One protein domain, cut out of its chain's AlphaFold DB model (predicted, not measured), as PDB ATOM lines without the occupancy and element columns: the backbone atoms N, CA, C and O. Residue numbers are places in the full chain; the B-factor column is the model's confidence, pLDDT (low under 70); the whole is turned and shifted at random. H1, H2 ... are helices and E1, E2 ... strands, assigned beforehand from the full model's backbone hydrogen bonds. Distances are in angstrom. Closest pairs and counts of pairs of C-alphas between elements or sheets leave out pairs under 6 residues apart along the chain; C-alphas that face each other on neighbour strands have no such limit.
ATOM      1  N   PRO A  31     -32.261  53.210 -61.775       88.31
ATOM      2  CA  PRO A  31     -31.678  53.561 -60.487       88.31
ATOM      3  C   PRO A  31     -30.914  52.370 -59.893       88.31
ATOM      4  O   PRO A  31     -31.281  51.213 -60.116       88.31
ATOM      5  N   THR A  32     -29.846  52.637 -59.141       91.06
ATOM      6  CA  THR A  32     -29.157  51.575 -58.395       91.06
ATOM      7  C   THR A  32     -30.068  51.034 -57.294       91.06
ATOM      8  O   THR A  32     -30.985  51.727 -56.847       91.06
ATOM      9  N   LEU A  33     -29.812  49.809 -56.833       88.44
ATOM     10  CA  LEU A  33     -30.604  49.186 -55.774       88.44
ATOM     11  C   LEU A  33     -30.604  50.029 -54.489       88.44
ATOM     12  O   LEU A  33     -31.676  50.343 -53.976       88.44
ATOM     13  N   GLN A  34     -29.438  50.523 -54.067       90.31
ATOM     14  CA  GLN A  34     -29.328  51.508 -52.990       90.31
ATOM     15  C   GLN A  34     -30.249  52.731 -53.173       90.31
ATOM     16  O   GLN A  34     -30.948  53.120 -52.240       90.31
ATOM     17  N   VAL A  35     -30.294  53.336 -54.369       91.38
ATOM     18  CA  VAL A  35     -31.156  54.506 -54.630       91.38
ATOM     19  C   VAL A  35     -32.635  54.133 -54.532       91.38
ATOM     20  O   VAL A  35     -33.412  54.894 -53.962       91.38
ATOM     21  N   MET A  36     -33.026  52.964 -55.048       93.25
ATOM     22  CA  MET A  36     -34.406  52.480 -54.934       93.25
ATOM     23  C   MET A  36     -34.802  52.243 -53.473       93.25
ATOM     24  O   MET A  36     -35.901  52.619 -53.072       93.25
ATOM     25  N   CYS A  37     -33.902  51.686 -52.660       92.25
ATOM     26  CA  CYS A  37     -34.139  51.472 -51.234       92.25
ATOM     27  C   CYS A  37     -34.360  52.795 -50.487       92.25
ATOM     28  O   CYS A  37     -35.334  52.935 -49.751       92.25
ATOM     29  N   GLU A  38     -33.515  53.803 -50.720       93.56
ATOM     30  CA  GLU A  38     -33.685  55.125 -50.102       93.56
ATOM     31  C   GLU A  38     -34.997  55.809 -50.526       93.56
ATOM     32  O   GLU A  38     -35.664  56.441 -49.706       93.56
ATOM     33  N   GLN A  39     -35.426  55.632 -51.782       94.94
ATOM     34  CA  GLN A  39     -36.731  56.116 -52.251       94.94
ATOM     35  C   GLN A  39     -37.899  55.420 -51.544       94.94
ATOM     36  O   GLN A  39     -38.847  56.087 -51.133       94.94
ATOM     37  N   VAL A  40     -37.825  54.097 -51.357       95.38
ATOM     38  CA  VAL A  40     -38.843  53.330 -50.622       95.38
ATOM     39  C   VAL A  40     -38.922  53.773 -49.158       95.38
ATOM     40  O   VAL A  40     -40.024  54.007 -48.667       95.38
ATOM     41  N   LYS A  41     -37.787  53.967 -48.468       95.88
ATOM     42  CA  LYS A  41     -37.767  54.489 -47.086       95.88
ATOM     43  C   LYS A  41     -38.451  55.852 -46.986       95.88
ATOM     44  O   LYS A  41     -39.331  56.036 -46.148       95.88
ATOM     45  N   ALA A  42     -38.091  56.782 -47.873       95.75
ATOM     46  CA  ALA A  42     -38.694  58.112 -47.900       95.75
ATOM     47  C   ALA A  42     -40.212  58.051 -48.140       95.75
ATOM     48  O   ALA A  42     -40.966  58.785 -47.505       95.75
ATOM     49  N   TYR A  43     -40.668  57.148 -49.012       96.44
ATOM     50  CA  TYR A  43     -42.090  56.956 -49.285       96.44
ATOM     51  C   TYR A  43     -42.861  56.399 -48.081       96.44
ATOM     52  O   TYR A  43     -43.949  56.888 -47.775       96.44
ATOM     53  N   ILE A  44     -42.289  55.424 -47.362       96.50
ATOM     54  CA  ILE A  44     -42.864  54.876 -46.119       96.50
ATOM     55  C   ILE A  44     -43.108  55.997 -45.102       96.50
ATOM     56  O   ILE A  44     -44.192  56.075 -44.519       96.50
ATOM     57  N   GLU A  45     -42.122  56.880 -44.914       95.31
ATOM     58  CA  GLU A  45     -42.225  58.030 -44.010       95.31
ATOM     59  C   GLU A  45     -43.256  59.060 -44.496       95.31
ATOM     60  O   GLU A  45     -44.054  59.555 -43.698       95.31
ATOM     61  N   GLU A  46     -43.265  59.375 -45.795       96.12
ATOM     62  CA  GLU A  46     -44.175  60.358 -46.393       96.12
ATOM     63  C   GLU A  46     -45.643  59.930 -46.280       96.12
ATOM     64  O   GLU A  46     -46.491  60.739 -45.895       96.12
ATOM     65  N   GLN A  47     -45.938  58.664 -46.585       97.25
ATOM     66  CA  GLN A  47     -47.295  58.118 -46.527       97.25
ATOM     67  C   GLN A  47     -47.703  57.663 -45.119       97.25
ATOM     68  O   GLN A  47     -48.850  57.265 -44.920       97.25
ATOM     69  N   ALA A  48     -46.790  57.737 -44.141       96.31
ATOM     70  CA  ALA A  48     -46.993  57.250 -42.778       96.31
ATOM     71  C   ALA A  48     -47.537  55.809 -42.747       96.31
ATOM     72  O   ALA A  48     -48.504  55.508 -42.042       96.31
ATOM     73  N   LEU A  49     -46.925  54.928 -43.547       96.44
ATOM     74  CA  LEU A  49     -47.327  53.525 -43.627       96.44
ATOM     75  C   LEU A  49     -47.146  52.828 -42.263       96.44
ATOM     76  O   LEU A  49     -46.246  53.211 -41.509       96.44
ATOM     77  N   PRO A  50     -47.959  51.804 -41.930       96.50
ATOM     78  CA  PRO A  50     -47.922  51.112 -40.637       96.50
ATOM     79  C   PRO A  50     -46.718  50.156 -40.522       96.50
ATOM     80  O   PRO A  50     -46.849  48.941 -40.372       96.50
ATOM     81  N   VAL A  51     -45.517  50.721 -40.611       96.19
ATOM     82  CA  VAL A  51     -44.233  50.038 -40.463       96.19
ATOM     83  C   VAL A  51     -43.740  50.231 -39.035       96.19
ATOM     84  O   VAL A  51     -43.705  51.348 -38.522       96.19
ATOM     85  N   LEU A  52     -43.346  49.135 -38.393       94.25
ATOM     86  CA  LEU A  52     -42.772  49.152 -37.055       94.25
ATOM     87  C   LEU A  52     -41.301  49.576 -37.103       94.25
ATOM     88  O   LEU A  52     -40.902  50.515 -36.416       94.25
ATOM     89  N   TYR A  53     -40.499  48.895 -37.927       95.62
ATOM     90  CA  TYR A  53     -39.110  49.260 -38.207       95.62
ATOM     91  C   TYR A  53     -38.630  48.665 -39.539       95.62
ATOM     92  O   TYR A  53     -39.281  47.804 -40.129       95.62
ATOM     93  N   ILE A  54     -37.479  49.143 -40.017       94.56
ATOM     94  CA  ILE A  54     -36.801  48.659 -41.226       94.56
ATOM     95  C   ILE A  54     -35.449  48.075 -40.804       94.56
ATOM     96  O   ILE A  54     -34.742  48.675 -39.996       94.56
ATOM     97  N   SER A  55     -35.100  46.905 -41.333       91.38
ATOM     98  CA  SER A  55     -33.836  46.208 -41.102       91.38
ATOM     99  C   SER A  55     -33.127  45.936 -42.427       91.38
ATOM    100  O   SER A  55     -33.753  45.523 -43.402       91.38
ATOM    101  N   GLU A  56     -31.813  46.146 -42.451       86.38
ATOM    102  CA  GLU A  56     -30.940  45.822 -43.589       86.38
ATOM    103  C   GLU A  56     -30.190  44.491 -43.375       86.38
ATOM    104  O   GLU A  56     -29.640  43.925 -44.312       86.38
ATOM    105  N   ASP A  57     -30.227  43.948 -42.151       80.94
ATOM    106  CA  ASP A  57     -29.325  42.877 -41.706       80.94
ATOM    107  C   ASP A  57     -30.015  41.523 -41.475       80.94
ATOM    108  O   ASP A  57     -29.348  40.552 -41.125       80.94
ATOM    109  N   LEU A  58     -31.342  41.414 -41.630       76.50
ATOM    110  CA  LEU A  58     -32.065  40.189 -41.245       76.50
ATOM    111  C   LEU A  58     -31.686  38.963 -42.109       76.50
ATOM    112  O   LEU A  58     -31.770  37.813 -41.655       76.50
ATOM    113  N   PHE A  59     -31.230  39.214 -43.341       71.25
ATOM    114  CA  PHE A  59     -30.805  38.208 -44.319       71.25
ATOM    115  C   PHE A  59     -29.494  38.613 -45.014       71.25
ATOM    116  O   PHE A  59     -29.484  38.898 -46.211       71.25
ATOM    117  N   PRO A  60     -28.353  38.592 -44.308       61.19
ATOM    118  CA  PRO A  60     -27.090  39.130 -44.823       61.19
ATOM    119  C   PRO A  60     -26.496  38.300 -45.976       61.19
ATOM    120  O   PRO A  60     -25.587  38.755 -46.664       61.19
ATOM    121  N   ASN A  61     -27.012  37.085 -46.202       53.97
ATOM    122  CA  ASN A  61     -26.537  36.149 -47.223       53.97
ATOM    123  C   ASN A  61     -27.372  36.154 -48.514       53.97
ATOM    124  O   ASN A  61     -27.093  35.350 -49.408       53.97
ATOM    125  N   SER A  62     -28.390  37.015 -48.654       58.66
ATOM    126  CA  SER A  62     -28.944  37.251 -49.990       58.66
ATOM    127  C   SER A  62     -27.859  37.913 -50.835       58.66
ATOM    128  O   SER A  62     -27.228  38.863 -50.383       58.66
ATOM    129  N   ALA A  63     -27.626  37.429 -52.056       53.41
ATOM    130  CA  ALA A  63     -26.545  37.898 -52.934       53.41
ATOM    131  C   ALA A  63     -26.535  39.424 -53.202       53.41
ATOM    132  O   ALA A  63     -25.563  39.947 -53.742       53.41
ATOM    133  N   SER A  64     -27.593  40.141 -52.818       54.47
ATOM    134  CA  SER A  64     -27.641  41.595 -52.704       54.47
ATOM    135  C   SER A  64     -27.633  42.022 -51.232       54.47
ATOM    136  O   SER A  64     -28.641  41.881 -50.543       54.47
ATOM    137  N   SER A  65     -26.536  42.617 -50.765       55.47
ATOM    138  CA  SER A  65     -26.413  43.251 -49.439       55.47
ATOM    139  C   SER A  65     -27.182  44.580 -49.310       55.47
ATOM    140  O   SER A  65     -26.929  45.349 -48.393       55.47
ATOM    141  N   GLU A  66     -28.064  44.898 -50.260       67.12
ATOM    142  CA  GLU A  66     -28.769  46.184 -50.376       67.12
ATOM    143  C   GLU A  66     -30.290  45.960 -50.454       67.12
ATOM    144  O   GLU A  66     -30.968  46.527 -51.301       67.12
ATOM    145  N   PHE A  67     -30.830  45.072 -49.620       83.06
ATOM    146  CA  PHE A  67     -32.244  44.694 -49.628       83.06
ATOM    147  C   PHE A  67     -32.955  45.173 -48.359       83.06
ATOM    148  O   PHE A  67     -32.446  44.974 -47.257       83.06
ATOM    149  N   LEU A  68     -34.143  45.779 -48.482       91.62
ATOM    150  CA  LEU A  68     -34.900  46.248 -47.318       91.62
ATOM    151  C   LEU A  68     -35.802  45.162 -46.742       91.62
ATOM    152  O   LEU A  68     -36.710  44.675 -47.410       91.62
ATOM    153  N   THR A  69     -35.632  44.859 -45.459       92.81
ATOM    154  CA  THR A  69     -36.621  44.102 -44.687       92.81
ATOM    155  C   THR A  69     -37.487  45.079 -43.908       92.81
ATOM    156  O   THR A  69     -36.997  45.808 -43.053       92.81
ATOM    157  N   ILE A  70     -38.777  45.121 -44.215       94.75
ATOM    158  CA  ILE A  70     -39.754  46.010 -43.583       94.75
ATOM    159  C   ILE A  70     -40.575  45.170 -42.611       94.75
ATOM    160  O   ILE A  70     -41.140  44.160 -43.018       94.75
ATOM    161  N   ILE A  71     -40.632  45.565 -41.341       95.75
ATOM    162  CA  ILE A  71     -41.342  44.817 -40.303       95.75
ATOM    163  C   ILE A  71     -42.615  45.567 -39.919       95.75
ATOM    164  O   ILE A  71     -42.573  46.757 -39.604       95.75
ATOM    165  N   CYS A  72     -43.740  44.863 -39.917       96.12
ATOM    166  CA  CYS A  72     -45.060  45.342 -39.516       96.12
ATOM    167  C   CYS A  72     -45.555  44.587 -38.274       96.12
ATOM    168  O   CYS A  72     -45.141  43.463 -38.002       96.12
ATOM    169  N   SER A  73     -46.465  45.204 -37.519       95.19
ATOM    170  CA  SER A  73     -46.977  44.604 -36.277       95.19
ATOM    171  C   SER A  73     -48.022  43.509 -36.511       95.19
ATOM    172  O   SER A  73     -48.107  42.551 -35.749       95.19
ATOM    173  N   THR A  74     -48.820  43.633 -37.575       94.25
ATOM    174  CA  THR A  74     -49.898  42.694 -37.901       94.25
ATOM    175  C   THR A  74     -49.816  42.256 -39.355       94.25
ATOM    176  O   THR A  74     -49.260  42.963 -40.200       94.25
ATOM    177  N   LYS A  75     -50.430  41.111 -39.665       91.00
ATOM    178  CA  LYS A  75     -50.558  40.632 -41.043       91.00
ATOM    179  C   LYS A  75     -51.308  41.624 -41.937       91.00
ATOM    180  O   LYS A  75     -50.854  41.916 -43.035       91.00
ATOM    181  N   THR A  76     -52.410  42.197 -41.453       93.38
ATOM    182  CA  THR A  76     -53.185  43.189 -42.213       93.38
ATOM    183  C   THR A  76     -52.344  44.411 -42.587       93.38
ATOM    184  O   THR A  76     -52.418  44.873 -43.725       93.38
ATOM    185  N   ASP A  77     -51.511  44.903 -41.665       95.31
ATOM    186  CA  ASP A  77     -50.579  45.996 -41.956       95.31
ATOM    187  C   ASP A  77     -49.521  45.565 -42.975       95.31
ATOM    188  O   ASP A  77     -49.263  46.291 -43.934       95.31
ATOM    189  N   ALA A  78     -48.943  44.370 -42.808       92.88
ATOM    190  CA  ALA A  78     -47.946  43.831 -43.728       92.88
ATOM    191  C   ALA A  78     -48.492  43.709 -45.161       92.88
ATOM    192  O   ALA A  78     -47.822  44.112 -46.111       92.88
ATOM    193  N   ASP A  79     -49.719  43.215 -45.327       91.38
ATOM    194  CA  ASP A  79     -50.371  43.058 -46.632       91.38
ATOM    195  C   ASP A  79     -50.668  44.417 -47.289       91.38
ATOM    196  O   ASP A  79     -50.423  44.601 -48.489       91.38
ATOM    197  N   ALA A  80     -51.135  45.392 -46.501       93.31
ATOM    198  CA  ALA A  80     -51.379  46.755 -46.966       93.31
ATOM    199  C   ALA A  80     -50.078  47.441 -47.415       93.31
ATOM    200  O   ALA A  80     -50.004  47.955 -48.531       93.31
ATOM    201  N   VAL A  81     -49.031  47.382 -46.585       94.31
ATOM    202  CA  VAL A  81     -47.699  47.923 -46.902       94.31
ATOM    203  C   VAL A  81     -47.120  47.247 -48.141       94.31
ATOM    204  O   VAL A  81     -46.603  47.923 -49.029       94.31
ATOM    205  N   ARG A  82     -47.230  45.919 -48.246       93.12
ATOM    206  CA  ARG A  82     -46.710  45.162 -49.392       93.12
ATOM    207  C   ARG A  82     -47.391  45.569 -50.695       93.12
ATOM    208  O   ARG A  82     -46.701  45.725 -51.703       93.12
ATOM    209  N   THR A  83     -48.710  45.747 -50.671       92.94
ATOM    210  CA  THR A  83     -49.502  46.185 -51.831       92.94
ATOM    211  C   THR A  83     -49.088  47.588 -52.265       92.94
ATOM    212  O   THR A  83     -48.662  47.784 -53.403       92.94
ATOM    213  N   GLU A  84     -49.100  48.530 -51.327       95.69
ATOM    214  CA  GLU A  84     -48.779  49.937 -51.555       95.69
ATOM    215  C   GLU A  84     -47.352  50.131 -52.101       95.69
ATOM    216  O   GLU A  84     -47.136  50.800 -53.112       95.69
ATOM    217  N   LEU A  85     -46.356  49.483 -51.488       95.00
ATOM    218  CA  LEU A  85     -44.967  49.587 -51.938       95.00
ATOM    219  C   LEU A  85     -44.717  48.884 -53.273       95.00
ATOM    220  O   LEU A  85     -43.893  49.348 -54.060       95.00
ATOM    221  N   THR A  86     -45.429  47.793 -53.559       92.75
ATOM    222  CA  THR A  86     -45.354  47.129 -54.869       92.75
ATOM    223  C   THR A  86     -45.829  48.085 -55.960       92.75
ATOM    224  O   THR A  86     -45.108  48.307 -56.934       92.75
ATOM    225  N   GLU A  87     -46.986  48.723 -55.762       94.19
ATOM    226  CA  GLU A  87     -47.516  49.709 -56.704       94.19
ATOM    227  C   GLU A  87     -46.590  50.920 -56.849       94.19
ATOM    228  O   GLU A  87     -46.357  51.378 -57.970       94.19
ATOM    229  N   TYR A  88     -46.007  51.413 -55.753       95.44
ATOM    230  CA  TYR A  88     -45.044  52.512 -55.790       95.44
ATOM    231  C   TYR A  88     -43.785  52.161 -56.600       95.44
ATOM    232  O   TYR A  88     -43.379  52.928 -57.480       95.44
ATOM    233  N   VAL A  89     -43.171  50.999 -56.361       93.00
ATOM    234  CA  VAL A  89     -41.952  50.588 -57.077       93.00
ATOM    235  C   VAL A  89     -42.232  50.374 -58.571       93.00
ATOM    236  O   VAL A  89     -41.472  50.846 -59.423       93.00
ATOM    237  N   GLU A  90     -43.351  49.739 -58.920       92.75
ATOM    238  CA  GLU A  90     -43.709  49.490 -60.321       92.75
ATOM    239  C   GLU A  90     -44.103  50.779 -61.058       92.75
ATOM    240  O   GLU A  90     -43.651  51.032 -62.180       92.75
ATOM    241  N   ASN A  91     -44.929  51.625 -60.436       93.94
ATOM    242  CA  ASN A  91     -45.527  52.774 -61.113       93.94
ATOM    243  C   ASN A  91     -44.698  54.051 -61.001       93.94
ATOM    244  O   ASN A  91     -44.731  54.854 -61.938       93.94
ATOM    245  N   THR A  92     -43.950  54.239 -59.916       93.56
ATOM    246  CA  THR A  92     -43.180  55.467 -59.668       93.56
ATOM    247  C   THR A  92     -41.705  55.263 -59.972       93.56
ATOM    248  O   THR A  92     -41.161  55.991 -60.801       93.56
ATOM    249  N   ILE A  93     -41.070  54.242 -59.385       92.19
ATOM    250  CA  ILE A  93     -39.649  53.936 -59.648       92.19
ATOM    251  C   ILE A  93     -39.461  53.341 -61.056       92.19
ATOM    252  O   ILE A  93     -38.384  53.460 -61.640       92.19
ATOM    253  N   LYS A  94     -40.526  52.769 -61.640       92.38
ATOM    254  CA  LYS A  94     -40.515  52.071 -62.938       92.38
ATOM    255  C   LYS A  94     -39.622  50.828 -62.919       92.38
ATOM    256  O   LYS A  94     -38.939  50.536 -63.901       92.38
ATOM    257  N   TYR A  95     -39.644  50.084 -61.811       87.25
ATOM    258  CA  TYR A  95     -38.897  48.837 -61.658       87.25
ATOM    259  C   TYR A  95     -39.838  47.629 -61.585       87.25
ATOM    260  O   TYR A  95     -40.744  47.581 -60.761       87.25
ATOM    261  N   HIS A  96     -39.618  46.640 -62.454       87.62
ATOM    262  CA  HIS A  96     -40.534  45.504 -62.632       87.62
ATOM    263  C   HIS A  96     -40.383  44.381 -61.598       87.62
ATOM    264  O   HIS A  96     -41.195  43.460 -61.593       87.62
ATOM    265  N   TYR A  97     -39.369  44.440 -60.730       85.69
ATOM    266  CA  TYR A  97     -39.115  43.401 -59.728       85.69
ATOM    267  C   TYR A  97     -39.057  43.982 -58.307       85.69
ATOM    268  O   TYR A  97     -37.987  44.001 -57.698       85.69
ATOM    269  N   PRO A  98     -40.183  44.449 -57.734       85.12
ATOM    270  CA  PRO A  98     -40.211  45.035 -56.388       85.12
ATOM    271  C   PRO A  98     -39.615  44.133 -55.301       85.12
ATOM    272  O   PRO A  98     -39.023  44.616 -54.342       85.12
ATOM    273  N   SER A  99     -39.695  42.813 -55.495       83.06
ATOM    274  CA  SER A  99     -39.128  41.792 -54.610       83.06
ATOM    275  C   SER A  99     -37.605  41.776 -54.526       83.06
ATOM    276  O   SER A  99     -37.068  41.029 -53.721       83.06
ATOM    277  N   VAL A 100     -36.908  42.527 -55.379       85.31
ATOM    278  CA  VAL A 100     -35.451  42.728 -55.304       85.31
ATOM    279  C   VAL A 100     -35.117  43.980 -54.488       85.31
ATOM    280  O   VAL A 100     -33.973  44.163 -54.099       85.31
ATOM    281  N   VAL A 101     -36.105  44.838 -54.213       88.31
ATOM    282  CA  VAL A 101     -35.927  46.087 -53.461       88.31
ATOM    283  C   VAL A 101     -36.292  45.895 -51.992       88.31
ATOM    284  O   VAL A 101     -35.556  46.340 -51.114       88.31
ATOM    285  N   PHE A 102     -37.417  45.229 -51.715       92.25
ATOM    286  CA  PHE A 102     -37.887  45.033 -50.348       92.25
ATOM    287  C   PHE A 102     -38.622  43.701 -50.129       92.25
ATOM    288  O   PHE A 102     -39.190  43.113 -51.055       92.25
ATOM    289  N   THR A 103     -38.667  43.273 -48.867       91.56
ATOM    290  CA  THR A 103     -39.630  42.312 -48.319       91.56
ATOM    291  C   THR A 103     -40.394  42.955 -47.167       91.56
ATOM    292  O   THR A 103     -39.883  43.857 -46.505       91.56
ATOM    293  N   VAL A 104     -41.615  42.485 -46.924       92.81
ATOM    294  CA  VAL A 104     -42.444  42.924 -45.794       92.81
ATOM    295  C   VAL A 104     -42.786  41.714 -44.948       92.81
ATOM    296  O   VAL A 104     -43.456  40.815 -45.455       92.81
ATOM    297  N   LEU A 105     -42.345  41.715 -43.696       93.31
ATOM    298  CA  LEU A 105     -42.570  40.678 -42.695       93.31
ATOM    299  C   LEU A 105     -43.388  41.223 -41.523       93.31
ATOM    300  O   LEU A 105     -43.420  42.422 -41.260       93.31
ATOM    301  N   THR A 106     -44.008  40.325 -40.784       93.81
ATOM    302  CA  THR A 106     -44.588  40.551 -39.464       93.81
ATOM    303  C   THR A 106     -43.560  40.252 -38.369       93.81
ATOM    304  O   THR A 106     -42.583  39.535 -38.596       93.81
ATOM    305  N   GLU A 107     -43.770  40.771 -37.156       94.06
ATOM    306  CA  GLU A 107     -42.948  40.386 -35.994       94.06
ATOM    307  C   GLU A 107     -42.995  38.873 -35.719       94.06
ATOM    308  O   GLU A 107     -41.984  38.280 -35.345       94.06
ATOM    309  N   GLU A 108     -44.149  38.239 -35.946       92.25
ATOM    310  CA  GLU A 108     -44.334  36.794 -35.793       92.25
ATOM    311  C   GLU A 108     -43.473  35.999 -36.785       92.25
ATOM    312  O   GLU A 108     -42.754  35.086 -36.375       92.25
ATOM    313  N   GLU A 109     -43.459  36.390 -38.065       91.69
ATOM    314  CA  GLU A 109     -42.579  35.792 -39.077       91.69
ATOM    315  C   GLU A 109     -41.100  35.943 -38.695       91.69
ATOM    316  O   GLU A 109     -40.337  34.978 -38.781       91.69
ATOM    317  N   VAL A 110     -40.684  37.129 -38.236       92.75
ATOM    318  CA  VAL A 110     -39.302  37.375 -37.787       92.75
ATOM    319  C   VAL A 110     -38.941  36.463 -36.614       92.75
ATOM    320  O   VAL A 110     -37.881  35.835 -36.626       92.75
ATOM    321  N   GLN A 111     -39.825  36.338 -35.620       92.38
ATOM    322  CA  GLN A 111     -39.596  35.466 -34.472       92.38
ATOM    323  C   GLN A 111     -39.523  33.990 -34.883       92.38
ATOM    324  O   GLN A 111     -38.668  33.262 -34.374       92.38
ATOM    325  N   LEU A 112     -40.372  33.546 -35.818       92.25
ATOM    326  CA  LEU A 112     -40.306  32.196 -36.376       92.25
ATOM    327  C   LEU A 112     -38.955  31.944 -37.058       92.25
ATOM    328  O   LEU A 112     -38.328  30.916 -36.802       92.25
ATOM    329  N   ILE A 113     -38.491  32.880 -37.890       91.31
ATOM    330  CA  ILE A 113     -37.204  32.775 -38.590       91.31
ATOM    331  C   ILE A 113     -36.055  32.622 -37.592       91.31
ATOM    332  O   ILE A 113     -35.236  31.716 -37.735       91.31
ATOM    333  N   GLU A 114     -35.991  33.479 -36.575       91.94
ATOM    334  CA  GLU A 114     -34.926  33.431 -35.570       91.94
ATOM    335  C   GLU A 114     -34.985  32.147 -34.729       91.94
ATOM    336  O   GLU A 114     -33.954  31.516 -34.481       91.94
ATOM    337  N   ASN A 115     -36.187  31.690 -34.368       91.75
ATOM    338  CA  ASN A 115     -36.378  30.430 -33.654       91.75
ATOM    339  C   ASN A 115     -35.930  29.219 -34.486       91.75
ATOM    340  O   ASN A 115     -35.257  28.329 -33.965       91.75
ATOM    341  N   LEU A 116     -36.272  29.180 -35.777       92.75
ATOM    342  CA  LEU A 116     -35.844  28.115 -36.687       92.75
ATOM    343  C   LEU A 116     -34.329  28.133 -36.913       92.75
ATOM    344  O   LEU A 116     -33.702  27.076 -36.847       92.75
ATOM    345  N   LYS A 117     -33.718  29.311 -37.106       91.12
ATOM    346  CA  LYS A 117     -32.254  29.447 -37.202       91.12
ATOM    347  C   LYS A 117     -31.572  28.893 -35.951       91.12
ATOM    348  O   LYS A 117     -30.621  28.121 -36.064       91.12
ATOM    349  N   ALA A 118     -32.070  29.261 -34.769       89.19
ATOM    350  CA  ALA A 118     -31.542  28.778 -33.499       89.19
ATOM    351  C   ALA A 118     -31.691  27.254 -33.359       89.19
ATOM    352  O   ALA A 118     -30.737  26.590 -32.965       89.19
ATOM    353  N   PHE A 119     -32.845  26.696 -33.739       91.38
ATOM    354  CA  PHE A 119     -33.089  25.253 -33.725       91.38
ATOM    355  C   PHE A 119     -32.139  24.490 -34.661       91.38
ATOM    356  O   PHE A 119     -31.499  23.527 -34.239       91.38
ATOM    357  N   ILE A 120     -31.997  24.937 -35.914       90.25
ATOM    358  CA  ILE A 120     -31.091  24.334 -36.906       90.25
ATOM    359  C   ILE A 120     -29.644  24.358 -36.396       90.25
ATOM    360  O   ILE A 120     -28.947  23.345 -36.475       90.25
ATOM    361  N   ALA A 121     -29.209  25.488 -35.828       88.06
ATOM    362  CA  ALA A 121     -27.863  25.645 -35.285       88.06
ATOM    363  C   ALA A 121     -27.609  24.753 -34.057       88.06
ATOM    364  O   ALA A 121     -26.587  24.066 -34.011       88.06
ATOM    365  N   ASP A 122     -28.536  24.720 -33.093       85.94
ATOM    366  CA  ASP A 122     -28.462  23.869 -31.892       85.94
ATOM    367  C   ASP A 122     -28.349  22.383 -32.256       85.94
ATOM    368  O   ASP A 122     -27.548  21.640 -31.686       85.94
ATOM    369  N   ARG A 123     -29.104  21.957 -33.273       84.25
ATOM    370  CA  ARG A 123     -29.117  20.573 -33.760       84.25
ATOM    371  C   ARG A 123     -28.027  20.254 -34.777       84.25
ATOM    372  O   ARG A 123     -27.936  19.103 -35.199       84.25
ATOM    373  N   GLN A 124     -27.192  21.230 -35.140       89.44
ATOM    374  CA  GLN A 124     -26.143  21.099 -36.158       89.44
ATOM    375  C   GLN A 124     -26.672  20.569 -37.505       89.44
ATOM    376  O   GLN A 124     -25.955  19.889 -38.245       89.44
ATOM    377  N   ILE A 125     -27.933  20.878 -37.824       88.25
ATOM    378  CA  ILE A 125     -28.576  20.459 -39.069       88.25
ATOM    379  C   ILE A 125     -27.913  21.226 -40.214       88.25
ATOM    380  O   ILE A 125     -27.817  22.453 -40.176       88.25
ATOM    381  N   GLN A 126     -27.446  20.508 -41.237       90.56
ATOM    382  CA  GLN A 126     -26.819  21.115 -42.412       90.56
ATOM    383  C   GLN A 126     -27.899  21.679 -43.339       90.56
ATOM    384  O   GLN A 126     -28.176  21.139 -44.405       90.56
ATOM    385  N   ALA A 127     -28.531  22.771 -42.918       90.19
ATOM    386  CA  ALA A 127     -29.531  23.481 -43.692       90.19
ATOM    387  C   ALA A 127     -29.259  24.987 -43.680       90.19
ATOM    388  O   ALA A 127     -28.746  25.550 -42.712       90.19
ATOM    389  N   ARG A 128     -29.634  25.657 -44.768       89.25
ATOM    390  CA  ARG A 128     -29.662  27.117 -44.868       89.25
ATOM    391  C   ARG A 128     -31.108  27.585 -44.915       89.25
ATOM    392  O   ARG A 128     -31.935  26.995 -45.604       89.25
ATOM    393  N   MET A 129     -31.399  28.680 -44.232       89.19
ATOM    394  CA  MET A 129     -32.695  29.337 -44.342       89.19
ATOM    395  C   MET A 129     -32.611  30.503 -45.309       89.19
ATOM    396  O   MET A 129     -31.698  31.325 -45.207       89.19
ATOM    397  N   ILE A 130     -33.581  30.600 -46.210       85.69
ATOM    398  CA  ILE A 130     -33.786  31.796 -47.022       85.69
ATOM    399  C   ILE A 130     -35.257  32.186 -46.984       85.69
ATOM    400  O   ILE A 130     -36.134  31.340 -46.831       85.69
ATOM    401  N   LEU A 131     -35.522  33.473 -47.150       85.31
ATOM    402  CA  LEU A 131     -36.863  33.959 -47.415       85.31
ATOM    403  C   LEU A 131     -37.041  34.041 -48.929       85.31
ATOM    404  O   LEU A 131     -36.300  34.761 -49.599       85.31
ATOM    405  N   GLN A 132     -38.006  33.308 -49.468       82.88
ATOM    406  CA  GLN A 132     -38.347  33.357 -50.881       82.88
ATOM    407  C   GLN A 132     -39.712  34.007 -51.057       82.88
ATOM    408  O   GLN A 132     -40.642  33.757 -50.299       82.88
ATOM    409  N   LYS A 133     -39.853  34.842 -52.084       78.31
ATOM    410  CA  LYS A 133     -41.158  35.367 -52.473       78.31
ATOM    411  C   LYS A 133     -41.796  34.418 -53.481       78.31
ATOM    412  O   LYS A 133     -41.197  34.168 -54.529       78.31
ATOM    413  N   ILE A 134     -43.002  33.934 -53.196       74.50
ATOM    414  CA  ILE A 134     -43.815  33.213 -54.178       74.50
ATOM    415  C   ILE A 134     -44.933  34.128 -54.653       74.50
ATOM    416  O   ILE A 134     -45.723  34.661 -53.872       74.50
ATOM    417  N   GLY A 135     -44.998  34.321 -55.967       75.44
ATOM    418  CA  GLY A 135     -45.983  35.206 -56.571       75.44
ATOM    419  C   GLY A 135     -45.814  36.661 -56.122       75.44
ATOM    420  O   GLY A 135     -44.710  37.149 -55.868       75.44
ATOM    421  N   ARG A 136     -46.927  37.398 -56.084       68.62
ATOM    422  CA  ARG A 136     -46.904  38.844 -55.814       68.62
ATOM    423  C   ARG A 136     -46.914  39.202 -54.332       68.62
ATOM    424  O   ARG A 136     -46.367  40.254 -53.992       68.62
ATOM    425  N   TYR A 137     -47.477  38.357 -53.467       65.44
ATOM    426  CA  TYR A 137     -47.874  38.797 -52.125       65.44
ATOM    427  C   TYR A 137     -47.428  37.904 -50.971       65.44
ATOM    428  O   TYR A 137     -47.492  38.372 -49.838       65.44
ATOM    429  N   THR A 138     -46.932  36.695 -51.232       76.19
ATOM    430  CA  THR A 138     -46.655  35.734 -50.161       76.19
ATOM    431  C   THR A 138     -45.157  35.540 -49.996       76.19
ATOM    432  O   THR A 138     -44.434  35.247 -50.955       76.19
ATOM    433  N   ASN A 139     -44.680  35.737 -48.769       81.69
ATOM    434  CA  ASN A 139     -43.350  35.297 -48.387       81.69
ATOM    435  C   ASN A 139     -43.423  33.841 -47.952       81.69
ATOM    436  O   ASN A 139     -44.389  33.415 -47.326       81.69
ATOM    437  N   MET A 140     -42.370  33.104 -48.245       86.19
ATOM    438  CA  MET A 140     -42.194  31.737 -47.816       86.19
ATOM    439  C   MET A 140     -40.838  31.605 -47.152       86.19
ATOM    440  O   MET A 140     -39.820  32.071 -47.672       86.19
ATOM    441  N   ILE A 141     -40.831  30.971 -45.988       90.31
ATOM    442  CA  ILE A 141     -39.600  30.625 -45.298       90.31
ATOM    443  C   ILE A 141     -39.152  29.284 -45.864       90.31
ATOM    444  O   ILE A 141     -39.815  28.272 -45.678       90.31
ATOM    445  N   CYS A 142     -38.028  29.260 -46.561       89.62
ATOM    446  CA  CYS A 142     -37.500  28.035 -47.139       89.62
ATOM    447  C   CYS A 142     -36.331  27.531 -46.299       89.62
ATOM    448  O   CYS A 142     -35.340  28.245 -46.108       89.62
ATOM    449  N   VAL A 143     -36.414  26.285 -45.848       92.12
ATOM    450  CA  VAL A 143     -35.304  25.567 -45.220       92.12
ATOM    451  C   VAL A 143     -34.690  24.663 -46.281       92.12
ATOM    452  O   VAL A 143     -35.253  23.634 -46.635       92.12
ATOM    453  N   TYR A 144     -33.544  25.069 -46.817       89.81
ATOM    454  CA  TYR A 144     -32.799  24.299 -47.805       89.81
ATOM    455  C   TYR A 144     -31.800  23.393 -47.109       89.81
ATOM    456  O   TYR A 144     -30.779  23.868 -46.606       89.81
ATOM    457  N   PHE A 145     -32.060  22.098 -47.144       89.06
ATOM    458  CA  PHE A 145     -31.095  21.092 -46.738       89.06
ATOM    459  C   PHE A 145     -29.920  21.095 -47.722       89.06
ATOM    460  O   PHE A 145     -30.104  21.084 -48.943       89.06
ATOM    461  N   LEU A 146     -28.703  21.221 -47.193       86.38
ATOM    462  CA  LEU A 146     -27.477  21.241 -47.988       86.38
ATOM    463  C   LEU A 146     -27.186  19.829 -48.501       86.38
ATOM    464  O   LEU A 146     -27.488  18.885 -47.776       86.38
ATOM    465  N   PRO A 147     -26.553  19.650 -49.675       79.62
ATOM    466  CA  PRO A 147     -26.276  18.324 -50.241       79.62
ATOM    467  C   PRO A 147     -25.670  17.322 -49.245       79.62
ATOM    468  O   PRO A 147     -26.073  16.164 -49.225       79.62
ATOM    469  N   ASP A 148     -24.792  17.789 -48.352       77.94
ATOM    470  CA  ASP A 148     -24.132  16.974 -47.318       77.94
ATOM    471  C   ASP A 148     -25.081  16.433 -46.229       77.94
ATOM    472  O   ASP A 148     -24.694  15.575 -45.434       77.94
ATOM    473  N   SER A 149     -26.320  16.932 -46.159       82.06
ATOM    474  CA  SER A 149     -27.362  16.357 -45.301       82.06
ATOM    475  C   SER A 149     -28.120  15.208 -45.950       82.06
ATOM    476  O   SER A 149     -28.804  14.504 -45.222       82.06
ATOM    477  N   TYR A 150     -28.018  14.959 -47.257       81.19
ATOM    478  CA  TYR A 150     -28.741  13.841 -47.862       81.19
ATOM    479  C   TYR A 150     -28.135  12.494 -47.453       81.19
ATOM    480  O   TYR A 150     -26.942  12.247 -47.633       81.19
ATOM    481  N   ASP A 151     -28.974  11.616 -46.913       72.38
ATOM    482  CA  ASP A 151     -28.636  10.255 -46.537       72.38
ATOM    483  C   ASP A 151     -29.251   9.272 -47.540       72.38
ATOM    484  O   ASP A 151     -30.452   9.001 -47.548       72.38
ATOM    485  N   ARG A 152     -28.399   8.740 -48.419       66.75
ATOM    486  CA  ARG A 152     -28.800   7.789 -49.465       66.75
ATOM    487  C   ARG A 152     -29.253   6.438 -48.912       66.75
ATOM    488  O   ARG A 152     -29.963   5.728 -49.619       66.75
ATOM    489  N   ALA A 153     -28.845   6.063 -47.696       57.69
ATOM    490  CA  ALA A 153     -29.216   4.774 -47.114       57.69
ATOM    491  C   ALA A 153     -30.697   4.758 -46.712       57.69
ATOM    492  O   ALA A 153     -31.407   3.784 -46.960       57.69
ATOM    493  N   THR A 154     -31.167   5.866 -46.139       68.12
ATOM    494  CA  THR A 154     -32.563   6.050 -45.723       68.12
ATOM    495  C   THR A 154     -33.418   6.767 -46.762       68.12
ATOM    496  O   THR A 154     -34.628   6.853 -46.573       68.12
ATOM    497  N   ASP A 155     -32.804   7.260 -47.843       72.25
ATOM    498  CA  ASP A 155     -33.437   8.115 -48.850       72.25
ATOM    499  C   ASP A 155     -34.108   9.346 -48.210       72.25
ATOM    500  O   ASP A 155     -35.256   9.685 -48.493       72.25
ATOM    501  N   SER A 156     -33.403   9.992 -47.275       76.75
ATOM    502  CA  SER A 156     -33.927  11.119 -46.488       76.75
ATOM    503  C   SER A 156     -32.855  12.170 -46.203       76.75
ATOM    504  O   SER A 156     -31.665  11.922 -46.386       76.75
ATOM    505  N   TRP A 157     -33.237  13.362 -45.741       81.88
ATOM    506  CA  TRP A 157     -32.279  14.432 -45.443       81.88
ATOM    507  C   TRP A 157     -32.079  14.557 -43.935       81.88
ATOM    508  O   TRP A 157     -33.017  14.763 -43.180       81.88
ATOM    509  N   ARG A 158     -30.844  14.448 -43.453       80.31
ATOM    510  CA  ARG A 158     -30.500  14.551 -42.031       80.31
ATOM    511  C   ARG A 158     -31.023  15.856 -41.440       80.31
ATOM    512  O   ARG A 158     -30.622  16.943 -41.856       80.31
ATOM    513  N   GLY A 159     -31.873  15.728 -40.425       86.12
ATOM    514  CA  GLY A 159     -32.534  16.850 -39.772       86.12
ATOM    515  C   GLY A 159     -33.921  17.178 -40.328       86.12
ATOM    516  O   GLY A 159     -34.603  18.000 -39.721       86.12
ATOM    517  N   ASP A 160     -34.359  16.578 -41.442       89.44
ATOM    518  CA  ASP A 160     -35.679  16.842 -42.032       89.44
ATOM    519  C   ASP A 160     -36.812  16.523 -41.061       89.44
ATOM    520  O   ASP A 160     -37.679  17.354 -40.790       89.44
ATOM    521  N   THR A 161     -36.741  15.353 -40.447       86.94
ATOM    522  CA  THR A 161     -37.728  14.810 -39.530       86.94
ATOM    523  C   THR A 161     -37.734  15.613 -38.235       86.94
ATOM    524  O   THR A 161     -38.789  15.836 -37.642       86.94
ATOM    525  N   GLU A 162     -36.570  16.070 -37.776       88.38
ATOM    526  CA  GLU A 162     -36.432  16.949 -36.622       88.38
ATOM    527  C   GLU A 162     -37.035  18.328 -36.880       88.38
ATOM    528  O   GLU A 162     -37.757  18.828 -36.017       88.38
ATOM    529  N   VAL A 163     -36.782  18.925 -38.050       91.62
ATOM    530  CA  VAL A 163     -37.394  20.201 -38.444       91.62
ATOM    531  C   VAL A 163     -38.907  20.041 -38.564       91.62
ATOM    532  O   VAL A 163     -39.630  20.843 -37.984       91.62
ATOM    533  N   MET A 164     -39.401  18.977 -39.205       90.81
ATOM    534  CA  MET A 164     -40.838  18.688 -39.300       90.81
ATOM    535  C   MET A 164     -41.498  18.564 -37.924       90.81
ATOM    536  O   MET A 164     -42.501  19.221 -37.656       90.81
ATOM    537  N   LYS A 165     -40.910  17.778 -37.013       88.75
ATOM    538  CA  LYS A 165     -41.417  17.633 -35.636       88.75
ATOM    539  C   LYS A 165     -41.379  18.947 -34.864       88.75
ATOM    540  O   LYS A 165     -42.241  19.189 -34.023       88.75
ATOM    541  N   TYR A 166     -40.365  19.775 -35.102       90.94
ATOM    542  CA  TYR A 166     -40.269  21.086 -34.480       90.94
ATOM    543  C   TYR A 166     -41.363  22.029 -34.987       90.94
ATOM    544  O   TYR A 166     -42.023  22.657 -34.166       90.94
ATOM    545  N   LEU A 167     -41.592  22.074 -36.303       92.06
ATOM    546  CA  LEU A 167     -42.667  22.843 -36.933       92.06
ATOM    547  C   LEU A 167     -44.045  22.413 -36.410       92.06
ATOM    548  O   LEU A 167     -44.809  23.258 -35.951       92.06
ATOM    549  N   GLU A 168     -44.305  21.104 -36.337       89.50
ATOM    550  CA  GLU A 168     -45.523  20.549 -35.729       89.50
ATOM    551  C   GLU A 168     -45.681  20.991 -34.263       89.50
ATOM    552  O   GLU A 168     -46.760  21.420 -33.845       89.50
ATOM    553  N   PHE A 169     -44.596  20.937 -33.481       89.12
ATOM    554  CA  PHE A 169     -44.589  21.346 -32.076       89.12
ATOM    555  C   PHE A 169     -44.934  22.830 -31.881       89.12
ATOM    556  O   PHE A 169     -45.608  23.168 -30.909       89.12
ATOM    557  N   ILE A 170     -44.494  23.706 -32.788       89.75
ATOM    558  CA  ILE A 170     -44.820  25.140 -32.756       89.75
ATOM    559  C   ILE A 170     -46.078  25.496 -33.563       89.75
ATOM    560  O   ILE A 170     -46.368  26.678 -33.721       89.75
ATOM    561  N   HIS A 171     -46.830  24.496 -34.033       90.75
ATOM    562  CA  HIS A 171     -48.053  24.656 -34.823       90.75
ATOM    563  C   HIS A 171     -47.858  25.464 -36.117       90.75
ATOM    564  O   HIS A 171     -48.701  26.284 -36.477       90.75
ATOM    565  N   VAL A 172     -46.741  25.229 -36.806       89.44
ATOM    566  CA  VAL A 172     -46.452  25.785 -38.131       89.44
ATOM    567  C   VAL A 172     -46.516  24.659 -39.153       89.44
ATOM    568  O   VAL A 172     -45.823  23.654 -39.014       89.44
ATOM    569  N   ASP A 173     -47.332  24.835 -40.187       87.00
ATOM    570  CA  ASP A 173     -47.475  23.840 -41.242       87.00
ATOM    571  C   ASP A 173     -46.282  23.900 -42.206       87.00
ATOM    572  O   ASP A 173     -45.909  24.964 -42.720       87.00
ATOM    573  N   ALA A 174     -45.695  22.733 -42.469       89.00
ATOM    574  CA  ALA A 174     -44.792  22.558 -43.593       89.00
ATOM    575  C   ALA A 174     -45.613  22.270 -44.853       89.00
ATOM    576  O   ALA A 174     -46.529  21.450 -44.810       89.00
ATOM    577  N   CYS A 175     -45.297  22.935 -45.960       84.81
ATOM    578  CA  CYS A 175     -46.015  22.756 -47.221       84.81
ATOM    579  C   CYS A 175     -45.088  22.287 -48.342       84.81
ATOM    580  O   CYS A 175     -43.937  22.729 -48.436       84.81
ATOM    581  N   ASP A 176     -45.640  21.472 -49.236       82.25
ATOM    582  CA  ASP A 176     -45.042  21.199 -50.535       82.25
ATOM    583  C   ASP A 176     -45.388  22.311 -51.535       82.25
ATOM    584  O   ASP A 176     -46.341  23.073 -51.362       82.25
ATOM    585  N   PHE A 177     -44.604  22.416 -52.611       75.12
ATOM    586  CA  PHE A 177     -44.800  23.453 -53.633       75.12
ATOM    587  C   PHE A 177     -46.156  23.330 -54.344       75.12
ATOM    588  O   PHE A 177     -46.727  24.332 -54.768       75.12
ATOM    589  N   ASP A 178     -46.686  22.112 -54.438       77.75
ATOM    590  CA  ASP A 178     -47.972  21.839 -55.080       77.75
ATOM    591  C   ASP A 178     -49.177  22.180 -54.179       77.75
ATOM    592  O   ASP A 178     -50.285  22.348 -54.689       77.75
ATOM    593  N   ASP A 179     -48.959  22.352 -52.870       75.31
ATOM    594  CA  ASP A 179     -50.002  22.635 -51.869       75.31
ATOM    595  C   ASP A 179     -50.160  24.134 -51.560       75.31
ATOM    596  O   ASP A 179     -50.901  24.521 -50.651       75.31
ATOM    597  N   LEU A 180     -49.475  24.990 -52.322       69.06
ATOM    598  CA  LEU A 180     -49.545  26.442 -52.188       69.06
ATOM    599  C   LEU A 180     -50.916  26.967 -52.649       69.06
ATOM    600  O   LEU A 180     -51.076  27.440 -53.776       69.06
ATOM    601  N   ASP A 181     -51.909  26.901 -51.765       67.25
ATOM    602  CA  ASP A 181     -53.134  27.696 -51.878       67.25
ATOM    603  C   ASP A 181     -52.855  29.137 -51.408       67.25
ATOM    604  O   ASP A 181     -52.023  29.383 -50.534       67.25
ATOM    605  N   GLU A 182     -53.574  30.118 -51.955       63.50
ATOM    606  CA  GLU A 182     -53.411  31.551 -51.661       63.50
ATOM    607  C   GLU A 182     -53.746  31.923 -50.200       63.50
ATOM    608  O   GLU A 182     -53.624  33.085 -49.811       63.50
ATOM    609  N   ASN A 183     -54.188  30.958 -49.390       64.62
ATOM    610  CA  ASN A 183     -54.894  31.194 -48.136       64.62
ATOM    611  C   ASN A 183     -54.133  30.780 -46.867       64.62
ATOM    612  O   ASN A 183     -54.718  30.752 -45.785       64.62
ATOM    613  N   TYR A 184     -52.855  30.434 -46.973       59.12
ATOM    614  CA  TYR A 184     -52.066  30.061 -45.805       59.12
ATOM    615  C   TYR A 184     -51.265  31.239 -45.259       59.12
ATOM    616  O   TYR A 184     -50.614  31.992 -45.989       59.12
ATOM    617  N   ASP A 185     -51.335  31.398 -43.939       63.53
ATOM    618  CA  ASP A 185     -50.826  32.580 -43.257       63.53
ATOM    619  C   ASP A 185     -49.317  32.539 -42.994       63.53
ATOM    620  O   ASP A 185     -48.699  33.602 -42.941       63.53
ATOM    621  N   LEU A 186     -48.729  31.344 -42.875       68.00
ATOM    622  CA  LEU A 186     -47.317  31.149 -42.558       68.00
ATOM    623  C   LEU A 186     -46.847  29.786 -43.072       68.00
ATOM    624  O   LEU A 186     -47.279  28.750 -42.575       68.00
ATOM    625  N   HIS A 187     -45.959  29.788 -44.061       77.69
ATOM    626  CA  HIS A 187     -45.443  28.562 -44.658       77.69
ATOM    627  C   HIS A 187     -43.946  28.426 -44.468       77.69
ATOM    628  O   HIS A 187     -43.169  29.331 -44.803       77.69
ATOM    629  N   VAL A 188     -43.557  27.244 -43.993       85.12
ATOM    630  CA  VAL A 188     -42.181  26.779 -44.063       85.12
ATOM    631  C   VAL A 188     -42.104  25.689 -45.120       85.12
ATOM    632  O   VAL A 188     -42.683  24.621 -44.962       85.12
ATOM    633  N   MET A 189     -41.383  25.949 -46.201       87.44
ATOM    634  CA  MET A 189     -41.117  24.931 -47.207       87.44
ATOM    635  C   MET A 189     -39.790  24.265 -46.907       87.44
ATOM    636  O   MET A 189     -38.752  24.927 -46.780       87.44
ATOM    637  N   LEU A 190     -39.822  22.943 -46.818       86.44
ATOM    638  CA  LEU A 190     -38.611  22.147 -46.770       86.44
ATOM    639  C   LEU A 190     -38.177  21.893 -48.203       86.44
ATOM    640  O   LEU A 190     -38.919  21.352 -49.012       86.44
ATOM    641  N   MET A 191     -36.982  22.367 -48.525       83.19
ATOM    642  CA  MET A 191     -36.437  22.275 -49.862       83.19
ATOM    643  C   MET A 191     -35.165  21.462 -49.851       83.19
ATOM    644  O   MET A 191     -34.318  21.562 -48.961       83.19
ATOM    645  N   TRP A 192     -34.998  20.729 -50.933       81.19
ATOM    646  CA  TRP A 192     -33.819  19.944 -51.196       81.19
ATOM    647  C   TRP A 192     -33.163  20.543 -52.423       81.19
ATOM    648  O   TRP A 192     -33.804  20.742 -53.455       81.19
ATOM    649  N   THR A 193     -31.890  20.913 -52.319       64.69
ATOM    650  CA  THR A 193     -31.138  21.149 -53.546       64.69
ATOM    651  C   THR A 193     -30.990  19.789 -54.195       64.69
ATOM    652  O   THR A 193     -30.284  18.959 -53.623       64.69
TER     653      THR A 193
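This is residues 31 to 193 of the 278 residues of an uncharacterized protein of Ruminococcus sp (UniProt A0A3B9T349). What shape is this? It is an elongated body of two lobes set end to end, each a small three-stranded sheet with two helices over one face: E1, E2 and E3 with H1 and H2, then E4, E5 and E6 with H3 and H4. Residues 151 to 156 stick out beyond the second lobe. What is it built of? The 163 printed residues have four named helices and six named strands, in the order H1 E1 E2 H2 E3 H3 E4 E5 H4 E6, mixed in class; the sheets, in the orders E1 E2 E3 and E4 E5 E6, are both mixed. How large is it? It is compact, with a radius of gyration of the C-alphas of 16.9 A, and spans 56 by 29 by 29 A.

How is the first sheet made? E1, residues 53 to 55, and E2, residues 68 to 72, form an antiparallel hairpin, with N 55 and O 69 2.8 A apart; E3, residues 102 to 106, is parallel to E2, with N 70 and O 103 2.8 A apart. H1, residues 33 to 47, is on this sheet, its closest C-alphas to E2 being Cys 37 and Leu 68, 6.6 A apart. H2, residues 75 to 93, runs along E3 at 6 degrees on the local plane, 9.4 A over the sheet, and E2, H2, E3 are a strand-helix-strand unit, parallel neighbour strands with a helix between, its crossover right-handed. How do H1 and H2 meet? They only just touch, with 3 pairs of C-alphas within 8 A, Met 36 and Ile 93 closest at 7.2 A, at a steep tilt of 59 degrees, opposite ways. What of the second sheet? E4, residues 127 to 134, and E5, residues 138 to 145, form an antiparallel hairpin, with N 130 and O 142 2.9 A apart; E6, residues 188 to 192, is parallel to E5, with N 143 and O 189 2.9 A apart. H3, residues 107 to 122, and H4, residues 160 to 169, are on the same face, at heights of 10.1 A and 9.9 A. In the four helices every O i to N i+4 pair is within hydrogen-bond range.

Where does H1 begin? C-alpha 33 is at (-30.604, 49.186, -55.774). Which elements are long? H2 is 25.3 A from first to last C-alpha, H3 22.3 A and E5 21.6 A. Where does E6 end? C-alpha 192 is at (-33.819, 19.944, -51.196).

Which links are long? E1 to E2, E5 to H4 and H4 to E6. Where is confidence low? Residues 60 to 66, 136 to 137, 152 to 154, 180 to 186 and 193 are under 70; the printed part has no cut.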